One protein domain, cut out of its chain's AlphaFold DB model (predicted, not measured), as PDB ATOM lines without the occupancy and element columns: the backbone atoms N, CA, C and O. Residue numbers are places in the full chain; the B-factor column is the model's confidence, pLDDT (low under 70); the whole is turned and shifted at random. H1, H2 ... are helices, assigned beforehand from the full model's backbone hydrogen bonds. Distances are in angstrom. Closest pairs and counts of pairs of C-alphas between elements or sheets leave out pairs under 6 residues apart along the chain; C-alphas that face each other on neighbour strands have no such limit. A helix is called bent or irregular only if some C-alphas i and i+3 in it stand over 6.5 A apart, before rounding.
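Overview. This is residues 5 to 103 of the 149 residues of an uncharacterized protein of Flavobacteriales bacterium (UniProt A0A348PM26). A small knot of three short helices, H2, H3 and H4, lies to one side of two long helices, H1 and H5, which meet near the beginning of H5, and residues 92 to 103 of H5 stick out as an arm that makes much of the length. H3 and H4 are side by side, H2 crosses H4, and the loop of residues 55 to 69 bulges at the end away from the arm. The 99 printed residues have five named helices, H1 to H5 in chain order, and no named strand: all helix. The whole is only just compact, close to loose, with a radius of gyration of the C-alphas of 15.0 A, and elongated, spanning 51 by 32 by 25 A.

Along the chain. H1, residues 5 to 25, begins at C-alpha 5 (-0.591, -53.076, 57.964) and is 30.3 A long. H2 is residues 36 to 41, H3 residues 44 to 54 and H4 residues 70 to 77. H5, residues 80 to 103, is 35.2 A long, has a kink of 31 degrees near residue 87, and ends at C-alpha 103 (-7.929, -30.328, 66.493). H2 and H5 are only just irregular: C-alphas 37 and 40 are 6.6 A apart, C-alphas 86 and 89 6.7 A.

Arrangement. H1, with residues 9 to 13 alone, only just touches H2, with 3 pairs of C-alphas within 8 A, the closest Asn 9 and Phe 41 at 6.6 A; they form a helical hairpin. H3 and H4 touch at a shallow tilt of 13 degrees, the same way, closest at the C-alphas of Leu 51 and Ile 77, 6.0 A. H5 touches H3 with residues 82 to 86 alone, closest at the C-alphas of Ile 50 and Tyr 86, 6.3 A. H1 and H3 are apart. Every O i to N i+4 pair is within hydrogen-bond range in H1, H3 and H4; in H5 16 of 20 are, in H2 0 of 2, with 2 of 3 O i to N i+3 pairs.

Size, cuts and confidence. The C-alphas of Glu 62 and Lys 103, the two farthest apart, are 50.7 A apart. The printed part has no cut, and the link from H3 to H4 is long. The pLDDT is under 70 at residues 30 to 32 and 101 to 103.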
ATOM      1  N   THR A   5      -1.087 -52.517  59.225       83.38
ATOM      2  CA  THR A   5      -0.591 -53.076  57.964       83.38
ATOM      3  C   THR A   5      -0.561 -52.016  56.866       83.38
ATOM      4  O   THR A   5       0.425 -51.891  56.145       83.38
ATOM      5  N   GLN A   6      -1.608 -51.189  56.765       83.44
ATOM      6  CA  GLN A   6      -1.654 -50.109  55.775       83.44
ATOM      7  C   GLN A   6      -0.573 -49.061  56.031       83.44
ATOM      8  O   GLN A   6       0.097 -48.623  55.100       83.44
ATOM      9  N   GLN A   7      -0.365 -48.691  57.296       85.94
ATOM     10  CA  GLN A   7       0.653 -47.707  57.648       85.94
ATOM     11  C   GLN A   7       2.068 -48.213  57.329       85.94
ATOM     12  O   GLN A   7       2.891 -47.454  56.814       85.94
ATOM     13  N   GLN A   8       2.343 -49.495  57.586       89.94
ATOM     14  CA  GLN A   8       3.610 -50.133  57.220       89.94
ATOM     15  C   GLN A   8       3.815 -50.163  55.699       89.94
ATOM     16  O   GLN A   8       4.870 -49.746  55.223       89.94
ATOM     17  N   ASN A   9       2.790 -50.552  54.934       91.81
ATOM     18  CA  ASN A   9       2.841 -50.565  53.470       91.81
ATOM     19  C   ASN A   9       3.125 -49.174  52.885       91.81
ATOM     20  O   ASN A   9       3.973 -49.032  52.005       91.81
ATOM     21  N   THR A  10       2.472 -48.133  53.411       92.50
ATOM     22  CA  THR A  10       2.726 -46.744  53.002       92.50
ATOM     23  C   THR A  10       4.175 -46.338  53.270       92.50
ATOM     24  O   THR A  10       4.816 -45.755  52.398       92.50
ATOM     25  N   GLN A  11       4.733 -46.683  54.434       93.75
ATOM     26  CA  GLN A  11       6.133 -46.383  54.751       93.75
ATOM     27  C   GLN A  11       7.123 -47.134  53.849       93.75
ATOM     28  O   GLN A  11       8.143 -46.563  53.457       93.75
ATOM     29  N   GLU A  12       6.852 -48.400  53.518       95.06
ATOM     30  CA  GLU A  12       7.674 -49.172  52.577       95.06
ATOM     31  C   GLU A  12       7.671 -48.528  51.184       95.06
ATOM     32  O   GLU A  12       8.745 -48.271  50.631       95.06
ATOM     33  N   LEU A  13       6.494 -48.168  50.661       94.94
ATOM     34  CA  LEU A  13       6.369 -47.462  49.382       94.94
ATOM     35  C   LEU A  13       7.087 -46.108  49.395       94.94
ATOM     36  O   LEU A  13       7.819 -45.786  48.463       94.94
ATOM     37  N   GLN A  14       6.937 -45.312  50.454       95.56
ATOM     38  CA  GLN A  14       7.621 -44.020  50.568       95.56
ATOM     39  C   GLN A  14       9.149 -44.169  50.543       95.56
ATOM     40  O   GLN A  14       9.832 -43.398  49.868       95.56
ATOM     41  N   LYS A  15       9.703 -45.181  51.227       95.62
ATOM     42  CA  LYS A  15      11.146 -45.485  51.187       95.62
ATOM     43  C   LYS A  15      11.602 -45.924  49.797       95.62
ATOM     44  O   LYS A  15      12.668 -45.494  49.342       95.62
ATOM     45  N   TYR A  16      10.799 -46.750  49.126       94.94
ATOM     46  CA  TYR A  16      11.040 -47.150  47.742       94.94
ATOM     47  C   TYR A  16      11.129 -45.917  46.830       94.94
ATOM     48  O   TYR A  16      12.171 -45.682  46.214       94.94
ATOM     49  N   PHE A  17      10.113 -45.048  46.840       94.81
ATOM     50  CA  PHE A  17      10.104 -43.850  45.996       94.81
ATOM     51  C   PHE A  17      11.185 -42.832  46.371       94.81
ATOM     52  O   PHE A  17      11.752 -42.204  45.480       94.81
ATOM     53  N   ALA A  18      11.558 -42.702  47.648       95.00
ATOM     54  CA  ALA A  18      12.704 -41.877  48.041       95.00
ATOM     55  C   ALA A  18      14.011 -42.362  47.386       95.00
ATOM     56  O   ALA A  18      14.840 -41.553  46.959       95.00
ATOM     57  N   THR A  19      14.183 -43.681  47.263       93.31
ATOM     58  CA  THR A  19      15.335 -44.287  46.582       93.31
ATOM     59  C   THR A  19      15.275 -44.046  45.076       93.31
ATOM     60  O   THR A  19      16.268 -43.601  44.502       93.31
ATOM     61  N   VAL A  20      14.112 -44.259  44.451       91.81
ATOM     62  CA  VAL A  20      13.882 -43.987  43.020       91.81
ATOM     63  C   VAL A  20      14.203 -42.530  42.680       91.81
ATOM     64  O   VAL A  20      14.985 -42.260  41.767       91.81
ATOM     65  N   LEU A  21      13.674 -41.578  43.455       93.06
ATOM     66  CA  LEU A  21      13.912 -40.145  43.259       93.06
ATOM     67  C   LEU A  21      15.392 -39.777  43.433       93.06
ATOM     68  O   LEU A  21      15.926 -38.998  42.646       93.06
ATOM     69  N   ARG A  22      16.077 -40.363  44.425       93.38
ATOM     70  CA  ARG A  22      17.518 -40.153  44.642       93.38
ATOM     71  C   ARG A  22      18.365 -40.712  43.497       93.38
ATOM     72  O   ARG A  22      19.349 -40.082  43.126       93.38
ATOM     73  N   LYS A  23      18.028 -41.884  42.956       90.50
ATOM     74  CA  LYS A  23      18.731 -42.447  41.794       90.50
ATOM     75  C   LYS A  23      18.524 -41.570  40.553       90.50
ATOM     76  O   LYS A  23      19.481 -41.218  39.866       90.50
ATOM     77  N   ARG A  24      17.280 -41.143  40.305       89.75
ATOM     78  CA  ARG A  24      16.930 -40.245  39.194       89.75
ATOM     79  C   ARG A  24      17.630 -38.895  39.271       89.75
ATOM     80  O   ARG A  24      18.126 -38.427  38.252       89.75
ATOM     81  N   SER A  25      17.728 -38.288  40.454       91.88
ATOM     82  CA  SER A  25      18.398 -36.987  40.607       91.88
ATOM     83  C   SER A  25      19.892 -37.034  40.286       91.88
ATOM     84  O   SER A  25      20.468 -36.020  39.901       91.88
ATOM     85  N   LYS A  26      20.515 -38.211  40.389       92.50
ATOM     86  CA  LYS A  26      21.906 -38.452  39.989       92.50
ATOM     87  C   LYS A  26      22.063 -38.845  38.516       92.50
ATOM     88  O   LYS A  26      23.185 -39.049  38.063       92.50
ATOM     89  N   GLY A  27      20.963 -38.983  37.773       85.75
ATOM     90  CA  GLY A  27      20.973 -39.463  36.390       85.75
ATOM     91  C   GLY A  27      21.325 -40.948  36.246       85.75
ATOM     92  O   GLY A  27      21.635 -41.384  35.140       85.75
ATOM     93  N   GLU A  28      21.275 -41.721  37.340       80.00
ATOM     94  CA  GLU A  28      21.600 -43.157  37.356       80.00
ATOM     95  C   GLU A  28      20.519 -44.005  36.657       80.00
ATOM     96  O   GLU A  28      20.776 -45.146  36.294       80.00
ATOM     97  N   VAL A  29      19.323 -43.447  36.425       70.19
ATOM     98  CA  VAL A  29      18.169 -44.160  35.859       70.19
ATOM     99  C   VAL A  29      17.613 -43.381  34.673       70.19
ATOM    100  O   VAL A  29      17.107 -42.270  34.838       70.19
ATOM    101  N   LYS A  30      17.704 -43.970  33.474       62.50
ATOM    102  CA  LYS A  30      17.051 -43.450  32.259       62.50
ATOM    103  C   LYS A  30      15.778 -44.221  31.901       62.50
ATOM    104  O   LYS A  30      14.852 -43.600  31.400       62.50
ATOM    105  N   THR A  31      15.728 -45.518  32.205       58.16
ATOM    106  CA  THR A  31      14.618 -46.450  31.927       58.16
ATOM    107  C   THR A  31      14.861 -47.751  32.714       58.16
ATOM    108  O   THR A  31      15.265 -48.756  32.129       58.16
ATOM    109  N   GLU A  32      14.751 -47.733  34.045       63.44
ATOM    110  CA  GLU A  32      14.675 -49.000  34.797       63.44
ATOM    111  C   GLU A  32      13.223 -49.484  34.734       63.44
ATOM    112  O   GLU A  32      12.300 -48.682  34.852       63.44
ATOM    113  N   SER A  33      13.013 -50.780  34.482       75.56
ATOM    114  CA  SER A  33      11.686 -51.365  34.646       75.56
ATOM    115  C   SER A  33      11.297 -51.264  36.115       75.56
ATOM    116  O   SER A  33      12.125 -51.565  36.980       75.56
ATOM    117  N   ILE A  34      10.038 -50.924  36.379       88.38
ATOM    118  CA  ILE A  34       9.490 -50.860  37.733       88.38
ATOM    119  C   ILE A  34       9.818 -52.156  38.488       88.38
ATOM    120  O   ILE A  34       9.599 -53.256  37.977       88.38
ATOM    121  N   ASP A  35      10.340 -52.017  39.707       89.81
ATOM    122  CA  ASP A  35      10.667 -53.152  40.574       89.81
ATOM    123  C   ASP A  35       9.398 -53.986  40.844       89.81
ATOM    124  O   ASP A  35       8.470 -53.482  41.482       89.81
ATOM    125  N   PRO A  36       9.337 -55.262  40.416       90.88
ATOM    126  CA  PRO A  36       8.146 -56.091  40.586       90.88
ATOM    127  C   PRO A  36       7.739 -56.278  42.048       90.88
ATOM    128  O   PRO A  36       6.573 -56.536  42.333       90.88
ATOM    129  N   SER A  37       8.663 -56.122  43.002       91.19
ATOM    130  CA  SER A  37       8.379 -56.301  44.428       91.19
ATOM    131  C   SER A  37       7.339 -55.321  44.975       91.19
ATOM    132  O   SER A  37       6.720 -55.608  46.004       91.19
ATOM    133  N   ILE A  38       7.091 -54.197  44.287       93.00
ATOM    134  CA  ILE A  38       6.081 -53.224  44.710       93.00
ATOM    135  C   ILE A  38       4.654 -53.656  44.361       93.00
ATOM    136  O   ILE A  38       3.705 -53.095  44.908       93.00
ATOM    137  N   ILE A  39       4.477 -54.667  43.502       93.94
ATOM    138  CA  ILE A  39       3.159 -55.147  43.064       93.94
ATOM    139  C   ILE A  39       2.255 -55.528  44.240       93.94
ATOM    140  O   ILE A  39       1.055 -55.268  44.216       93.94
ATOM    141  N   LYS A  40       2.849 -56.062  45.317       93.62
ATOM    142  CA  LYS A  40       2.157 -56.497  46.539       93.62
ATOM    143  C   LYS A  40       1.417 -55.363  47.260       93.62
ATOM    144  O   LYS A  40       0.554 -55.636  48.087       93.62
ATOM    145  N   PHE A  41       1.769 -54.106  46.983       94.00
ATOM    146  CA  PHE A  41       1.138 -52.942  47.600       94.00
ATOM    147  C   PHE A  41      -0.057 -52.404  46.813       94.00
ATOM    148  O   PHE A  41      -0.746 -51.518  47.312       94.00
ATOM    149  N   PHE A  42      -0.306 -52.913  45.604       94.44
ATOM    150  CA  PHE A  42      -1.361 -52.415  44.732       94.44
ATOM    151  C   PHE A  42      -2.447 -53.456  44.536       94.44
ATOM    152  O   PHE A  42      -2.198 -54.628  44.257       94.44
ATOM    153  N   THR A  43      -3.692 -53.001  44.605       94.56
ATOM    154  CA  THR A  43      -4.798 -53.800  44.079       94.56
ATOM    155  C   THR A  43      -4.849 -53.689  42.554       94.56
ATOM    156  O   THR A  43      -4.457 -52.672  41.977       94.56
ATOM    157  N   ARG A  44      -5.431 -54.689  41.879       94.75
ATOM    158  CA  ARG A  44      -5.653 -54.644  40.419       94.75
ATOM    159  C   ARG A  44      -6.370 -53.365  39.976       94.75
ATOM    160  O   ARG A  44      -6.013 -52.762  38.969       94.75
ATOM    161  N   LYS A  45      -7.365 -52.922  40.753       94.62
ATOM    162  CA  LYS A  45      -8.107 -51.679  40.495       94.62
ATOM    163  C   LYS A  45      -7.188 -50.457  40.493       94.62
ATOM    164  O   LYS A  45      -7.383 -49.552  39.691       94.62
ATOM    165  N   GLU A  46      -6.200 -50.417  41.379       94.81
ATOM    166  CA  GLU A  46      -5.251 -49.308  41.432       94.81
ATOM    167  C   GLU A  46      -4.303 -49.308  40.242       94.81
ATOM    168  O   GLU A  46      -4.115 -48.251  39.649       94.81
ATOM    169  N   LEU A  47      -3.792 -50.472  39.835       95.00
ATOM    170  CA  LEU A  47      -2.973 -50.594  38.623       95.00
ATOM    171  C   LEU A  47      -3.742 -50.117  37.382       95.00
ATOM    172  O   LEU A  47      -3.241 -49.302  36.606       95.00
ATOM    173  N   ILE A  48      -5.004 -50.537  37.243       94.00
ATOM    174  CA  ILE A  48      -5.890 -50.083  36.163       94.00
ATOM    175  C   ILE A  48      -6.122 -48.570  36.227       94.00
ATOM    176  O   ILE A  48      -6.098 -47.903  35.194       94.00
ATOM    177  N   ASN A  49      -6.332 -48.003  37.417       93.62
ATOM    178  CA  ASN A  49      -6.516 -46.561  37.567       93.62
ATOM    179  C   ASN A  49      -5.269 -45.778  37.141       93.62
ATOM    180  O   ASN A  49      -5.410 -44.770  36.453       93.62
ATOM    181  N   ILE A  50      -4.071 -46.244  37.506       94.44
ATOM    182  CA  ILE A  50      -2.809 -45.609  37.096       94.44
ATOM    183  C   ILE A  50      -2.681 -45.637  35.568       94.44
ATOM    184  O   ILE A  50      -2.409 -44.608  34.952       94.44
ATOM    185  N   LEU A  51      -2.960 -46.779  34.935       92.62
ATOM    186  CA  LEU A  51      -2.959 -46.902  33.473       92.62
ATOM    187  C   LEU A  51      -4.009 -46.004  32.811       92.62
ATOM    188  O   LEU A  51      -3.738 -45.355  31.807       92.62
ATOM    189  N   THR A  52      -5.201 -45.921  33.392       91.50
ATOM    190  CA  THR A  52      -6.268 -45.050  32.888       91.50
ATOM    191  C   THR A  52      -5.841 -43.583  32.942       91.50
ATOM    192  O   THR A  52      -6.107 -42.849  31.996       91.50
ATOM    193  N   GLN A  53      -5.138 -43.160  33.999       91.25
ATOM    194  CA  GLN A  53      -4.560 -41.816  34.090       91.25
ATOM    195  C   GLN A  53      -3.438 -41.602  33.067       91.25
ATOM    196  O   GLN A  53      -3.411 -40.557  32.428       91.25
ATOM    197  N   LYS A  54      -2.562 -42.595  32.849       89.19
ATOM    198  CA  LYS A  54      -1.493 -42.536  31.832       89.19
ATOM    199  C   LYS A  54      -2.030 -42.281  30.423       89.19
ATOM    200  O   LYS A  54      -1.412 -41.548  29.661       89.19
ATOM    201  N   TYR A  55      -3.158 -42.894  30.080       89.44
ATOM    202  CA  TYR A  55      -3.757 -42.795  28.750       89.44
ATOM    203  C   TYR A  55      -4.895 -41.766  28.658       89.44
ATOM    204  O   TYR A  55      -5.663 -41.806  27.698       89.44
ATOM    205  N   ASP A  56      -5.066 -40.880  29.648       87.25
ATOM    206  CA  ASP A  56      -6.171 -39.906  29.706       87.25
ATOM    207  C   ASP A  56      -7.558 -40.544  29.463       87.25
ATOM    208  O   ASP A  56      -8.428 -40.006  28.771       87.25
ATOM    209  N   GLY A  57      -7.757 -41.759  29.981       82.19
ATOM    210  CA  GLY A  57      -8.971 -42.558  29.794       82.19
ATOM    211  C   GLY A  57      -9.127 -43.215  28.417       82.19
ATOM    212  O   GLY A  57     -10.116 -43.908  28.189       82.19
ATOM    213  N   LYS A  58      -8.173 -43.035  27.498       85.56
ATOM    214  CA  LYS A  58      -8.196 -43.566  26.128       85.56
ATOM    215  C   LYS A  58      -7.150 -44.657  25.945       85.56
ATOM    216  O   LYS A  58      -6.114 -44.445  25.319       85.56
ATOM    217  N   LEU A  59      -7.431 -45.840  26.481       85.88
ATOM    218  CA  LEU A  59      -6.535 -46.976  26.297       85.88
ATOM    219  C   LEU A  59      -6.413 -47.371  24.813       85.88
ATOM    220  O   LEU A  59      -7.418 -47.346  24.091       85.88
ATOM    221  N   PRO A  60      -5.210 -47.763  24.353       86.50
ATOM    222  CA  PRO A  60      -5.025 -48.319  23.020       86.50
ATOM    223  C   PRO A  60      -5.903 -49.554  22.810       86.50
ATOM    224  O   PRO A  60      -6.094 -50.354  23.724       86.50
ATOM    225  N   LYS A  61      -6.409 -49.743  21.586       82.69
ATOM    226  CA  LYS A  61      -7.280 -50.886  21.251       82.69
ATOM    227  C   LYS A  61      -6.575 -52.237  21.390       82.69
ATOM    228  O   LYS A  61      -7.251 -53.246  21.540       82.69
ATOM    229  N   GLU A  62      -5.246 -52.245  21.323       84.19
ATOM    230  CA  GLU A  62      -4.438 -53.450  21.518       84.19
ATOM    231  C   GLU A  62      -4.315 -53.855  22.998       84.19
ATOM    232  O   GLU A  62      -3.940 -54.987  23.288       84.19
ATOM    233  N   VAL A  63      -4.635 -52.964  23.944       85.25
ATOM    234  CA  VAL A  63      -4.488 -53.229  25.380       85.25
ATOM    235  C   VAL A  63      -5.801 -53.755  25.951       85.25
ATOM    236  O   VAL A  63      -6.726 -52.993  26.237       85.25
ATOM    237  N   ASN A  64      -5.863 -55.066  26.186       87.69
ATOM    238  CA  ASN A  64      -6.991 -55.693  26.867       87.69
ATOM    239  C   ASN A  64      -6.727 -55.856  28.374       87.69
ATOM    240  O   ASN A  64      -6.202 -56.870  28.825       87.69
ATOM    241  N   LEU A  65      -7.153 -54.875  29.179       87.94
ATOM    242  CA  LEU A  65      -6.981 -54.892  30.643       87.94
ATOM    243  C   LEU A  65      -7.625 -56.092  31.358       87.94
ATOM    244  O   LEU A  65      -7.322 -56.337  32.526       87.94
ATOM    245  N   ILE A  66      -8.560 -56.795  30.715       86.94
ATOM    246  CA  ILE A  66      -9.226 -57.960  31.307       86.94
ATOM    247  C   ILE A  66      -8.293 -59.174  31.278       86.94
ATOM    248  O   ILE A  66      -8.289 -59.953  32.225       86.94
ATOM    249  N   GLU A  67      -7.483 -59.299  30.228       89.69
ATOM    250  CA  GLU A  67      -6.627 -60.465  29.981       89.69
ATOM    251  C   GLU A  67      -5.236 -60.342  30.615       89.69
ATOM    252  O   GLU A  67      -4.581 -61.356  30.819       89.69
ATOM    253  N   LEU A  68      -4.796 -59.128  30.959       92.44
ATOM    254  CA  LEU A  68      -3.468 -58.887  31.533       92.44
ATOM    255  C   LEU A  68      -3.373 -59.306  33.006       92.44
ATOM    256  O   LEU A  68      -4.277 -59.017  33.798       92.44
ATOM    257  N   GLU A  69      -2.261 -59.915  33.410       93.44
ATOM    258  CA  GLU A  69      -1.966 -60.175  34.823       93.44
ATOM    259  C   GLU A  69      -1.491 -58.896  35.529       93.44
ATOM    260  O   GLU A  69      -1.257 -57.860  34.905       93.44
ATOM    261  N   ASN A  70      -1.408 -58.907  36.863       94.38
ATOM    262  CA  ASN A  70      -1.034 -57.695  37.598       94.38
ATOM    263  C   ASN A  70       0.410 -57.271  37.279       94.38
ATOM    264  O   ASN A  70       0.703 -56.076  37.259       94.38
ATOM    265  N   GLU A  71       1.294 -58.234  37.022       92.44
ATOM    266  CA  GLU A  71       2.671 -58.016  36.591       92.44
ATOM    267  C   GLU A  71       2.707 -57.286  35.248       92.44
ATOM    268  O   GLU A  71       3.416 -56.287  35.114       92.44
ATOM    269  N   ASP A  72       1.886 -57.717  34.289       92.38
ATOM    270  CA  ASP A  72       1.784 -57.078  32.976       92.38
ATOM    271  C   ASP A  72       1.208 -55.663  33.087       92.38
ATOM    272  O   ASP A  72       1.691 -54.727  32.447       92.38
ATOM    273  N   LEU A  73       0.193 -55.478  33.941       93.56
ATOM    274  CA  LEU A  73      -0.370 -54.158  34.221       93.56
ATOM    275  C   LEU A  73       0.687 -53.220  34.813       93.56
ATOM    276  O   LEU A  73       0.734 -52.050  34.438       93.56
ATOM    277  N   LEU A  74       1.537 -53.720  35.716       93.25
ATOM    278  CA  LEU A  74       2.628 -52.946  36.303       93.25
ATOM    279  C   LEU A  74       3.681 -52.584  35.248       93.25
ATOM    280  O   LEU A  74       4.107 -51.433  35.189       93.25
ATOM    281  N   GLN A  75       4.058 -53.527  34.383       90.88
ATOM    282  CA  GLN A  75       5.008 -53.274  33.297       90.88
ATOM    283  C   GLN A  75       4.488 -52.231  32.306       90.88
ATOM    284  O   GLN A  75       5.247 -51.360  31.889       90.88
ATOM    285  N   LEU A  76       3.189 -52.249  31.995       91.25
ATOM    286  CA  LEU A  76       2.568 -51.297  31.073       91.25
ATOM    287  C   LEU A  76       2.572 -49.848  31.598       91.25
ATOM    288  O   LEU A  76       2.424 -48.898  30.820       91.25
ATOM    289  N   ILE A  77       2.743 -49.643  32.909       91.31
ATOM    290  CA  ILE A  77       2.907 -48.303  33.488       91.31
ATOM    291  C   ILE A  77       4.256 -47.702  33.065       91.31
ATOM    292  O   ILE A  77       4.306 -46.503  32.785       91.31
ATOM    293  N   GLU A  78       5.292 -48.533  32.907       87.69
ATOM    294  CA  GLU A  78       6.659 -48.232  32.431       87.69
ATOM    295  C   GLU A  78       7.498 -47.287  33.304       87.69
ATOM    296  O   GLU A  78       8.723 -47.353  33.249       87.69
ATOM    297  N   ASP A  79       6.877 -46.424  34.111       88.69
ATOM    298  CA  ASP A  79       7.574 -45.395  34.882       88.69
ATOM    299  C   ASP A  79       7.056 -45.296  36.326       88.69
ATOM    300  O   ASP A  79       5.872 -45.041  36.571       88.69
ATOM    301  N   GLU A  80       7.959 -45.409  37.305       91.25
ATOM    302  CA  GLU A  80       7.640 -45.225  38.721       91.25
ATOM    303  C   GLU A  80       7.029 -43.851  39.038       91.25
ATOM    304  O   GLU A  80       6.209 -43.747  39.952       91.25
ATOM    305  N   LEU A  81       7.380 -42.782  38.312       91.44
ATOM    306  CA  LEU A  81       6.806 -41.453  38.559       91.44
ATOM    307  C   LEU A  81       5.308 -41.414  38.277       91.44
ATOM    308  O   LEU A  81       4.605 -40.647  38.931       91.44
ATOM    309  N   MET A  82       4.803 -42.256  37.374       92.25
ATOM    310  CA  MET A  82       3.362 -42.365  37.128       92.25
ATOM    311  C   MET A  82       2.645 -42.975  38.334       92.25
ATOM    312  O   MET A  82       1.585 -42.503  38.742       92.25
ATOM    313  N   ILE A  83       3.263 -43.975  38.967       94.56
ATOM    314  CA  ILE A  83       2.755 -44.564  40.211       94.56
ATOM    315  C   ILE A  83       2.819 -43.535  41.346       94.56
ATOM    316  O   ILE A  83       1.866 -43.383  42.112       94.56
ATOM    317  N   LEU A  84       3.920 -42.787  41.442       94.12
ATOM    318  CA  LEU A  84       4.085 -41.753  42.460       94.12
ATOM    319  C   LEU A  84       3.061 -40.620  42.297       94.12
ATOM    320  O   LEU A  84       2.476 -40.185  43.287       94.12
ATOM    321  N   ALA A  85       2.803 -40.174  41.067       93.94
ATOM    322  CA  ALA A  85       1.800 -39.155  40.763       93.94
ATOM    323  C   ALA A  85       0.386 -39.589  41.180       93.94
ATOM    324  O   ALA A  85      -0.401 -38.761  41.634       93.94
ATOM    325  N   TYR A  86       0.083 -40.887  41.101       94.69
ATOM    326  CA  TYR A  86      -1.172 -41.451  41.595       94.69
ATOM    327  C   TYR A  86      -1.259 -41.495  43.131       94.69
ATOM    328  O   TYR A  86      -2.326 -41.263  43.706       94.69
ATOM    329  N   LEU A  87      -0.152 -41.805  43.813       94.88
ATOM    330  CA  LEU A  87      -0.118 -41.967  45.272       94.88
ATOM    331  C   LEU A  87      -0.034 -40.641  46.033       94.88
ATOM    332  O   LEU A  87      -0.672 -40.498  47.075       94.88
ATOM    333  N   LEU A  88       0.723 -39.669  45.520       95.19
ATOM    334  CA  LEU A  88       0.982 -38.397  46.200       95.19
ATOM    335  C   LEU A  88      -0.299 -37.672  46.648       95.19
ATOM    336  O   LEU A  88      -0.377 -37.322  47.828       95.19
ATOM    337  N   PRO A  89      -1.329 -37.486  45.797       94.81
ATOM    338  CA  PRO A  89      -2.566 -36.834  46.217       94.81
ATOM    339  C   PRO A  89      -3.265 -37.567  47.366       94.81
ATOM    340  O   PRO A  89      -3.811 -36.921  48.256       94.81
ATOM    341  N   LYS A  90      -3.221 -38.907  47.375       92.56
ATOM    342  CA  LYS A  90      -3.834 -39.719  48.433       92.56
ATOM    343  C   LYS A  90      -3.115 -39.534  49.762       92.56
ATOM    344  O   LYS A  90      -3.772 -39.327  50.773       92.56
ATOM    345  N   TRP A  91      -1.784 -39.574  49.754       93.88
ATOM    346  CA  TRP A  91      -0.991 -39.360  50.965       93.88
ATOM    347  C   TRP A  91      -1.164 -37.946  51.518       93.88
ATOM    348  O   TRP A  91      -1.285 -37.780  52.727       93.88
ATOM    349  N   ILE A  92      -1.222 -36.936  50.645       93.88
ATOM    350  CA  ILE A  92      -1.475 -35.548  51.056       93.88
ATOM    351  C   ILE A  92      -2.865 -35.421  51.693       93.88
ATOM    352  O   ILE A  92      -2.991 -34.816  52.755       93.88
ATOM    353  N   ALA A  93      -3.898 -35.995  51.071       93.06
ATOM    354  CA  ALA A  93      -5.257 -35.973  51.609       93.06
ATOM    355  C   ALA A  93      -5.348 -36.691  52.967       93.06
ATOM    356  O   ALA A  93      -5.907 -36.137  53.909       93.06
ATOM    357  N   GLU A  94      -4.739 -37.873  53.093       89.25
ATOM    358  CA  GLU A  94      -4.708 -38.640  54.345       89.25
ATOM    359  C   GLU A  94      -4.031 -37.856  55.481       89.25
ATOM    360  O   GLU A  94      -4.515 -37.835  56.614       89.25
ATOM    361  N   GLU A  95      -2.922 -37.180  55.179       90.06
ATOM    362  CA  GLU A  95      -2.187 -36.370  56.149       90.06
ATOM    363  C   GLU A  95      -2.998 -35.143  56.602       90.06
ATOM    364  O   GLU A  95      -3.047 -34.823  57.790       90.06
ATOM    365  N   LEU A  96      -3.697 -34.485  55.672       91.00
ATOM    366  CA  LEU A  96      -4.595 -33.369  55.984       91.00
ATOM    367  C   LEU A  96      -5.762 -33.812  56.877       91.00
ATOM    368  O   LEU A  96      -6.078 -33.137  57.860       91.00
ATOM    369  N   GLU A  97      -6.380 -34.955  56.574       89.25
ATOM    370  CA  GLU A  97      -7.466 -35.518  57.381       89.25
ATOM    371  C   GLU A  97      -6.997 -35.846  58.805       89.25
ATOM    372  O   GLU A  97      -7.660 -35.464  59.774       89.25
ATOM    373  N   ALA A  98      -5.822 -36.466  58.956       84.88
ATOM    374  CA  ALA A  98      -5.251 -36.783  60.264       84.88
ATOM    375  C   ALA A  98      -5.066 -35.528  61.141       84.88
ATOM    376  O   ALA A  98      -5.454 -35.527  62.310       84.88
ATOM    377  N   GLN A  99      -4.572 -34.426  60.567       82.56
ATOM    378  CA  GLN A  99      -4.361 -33.167  61.296       82.56
ATOM    379  C   GLN A  99      -5.662 -32.474  61.734       82.56
ATOM    380  O   GLN A  99      -5.663 -31.700  62.697       82.56
ATOM    381  N   THR A 100      -6.778 -32.712  61.040       77.94
ATOM    382  CA  THR A 100      -8.086 -32.148  61.424       77.94
ATOM    383  C   THR A 100      -8.756 -32.911  62.569       77.94
ATOM    384  O   THR A 100      -9.453 -32.299  63.384       77.94
ATOM    385  N   GLN A 101      -8.502 -34.217  62.698       64.12
ATOM    386  CA  GLN A 101      -9.043 -35.025  63.797       64.12
ATOM    387  C   GLN A 101      -8.412 -34.676  65.153       64.12
ATOM    388  O   GLN A 101      -9.127 -34.620  66.156       64.12
ATOM    389  N   ASP A 102      -7.124 -34.325  65.185       58.84
ATOM    390  CA  ASP A 102      -6.447 -33.912  66.424       58.84
ATOM    391  C   ASP A 102      -6.942 -32.554  66.961       58.84
ATOM    392  O   ASP A 102      -6.949 -32.320  68.169       58.84
ATOM    393  N   LYS A 103      -7.446 -31.666  66.093       56.69
ATOM    394  CA  LYS A 103      -7.929 -30.328  66.493       56.69
ATOM    395  C   LYS A 103      -9.334 -30.316  67.102       56.69
ATOM    396  O   LYS A 103      -9.698 -29.346  67.759       56.69
TER     397      LYS A 103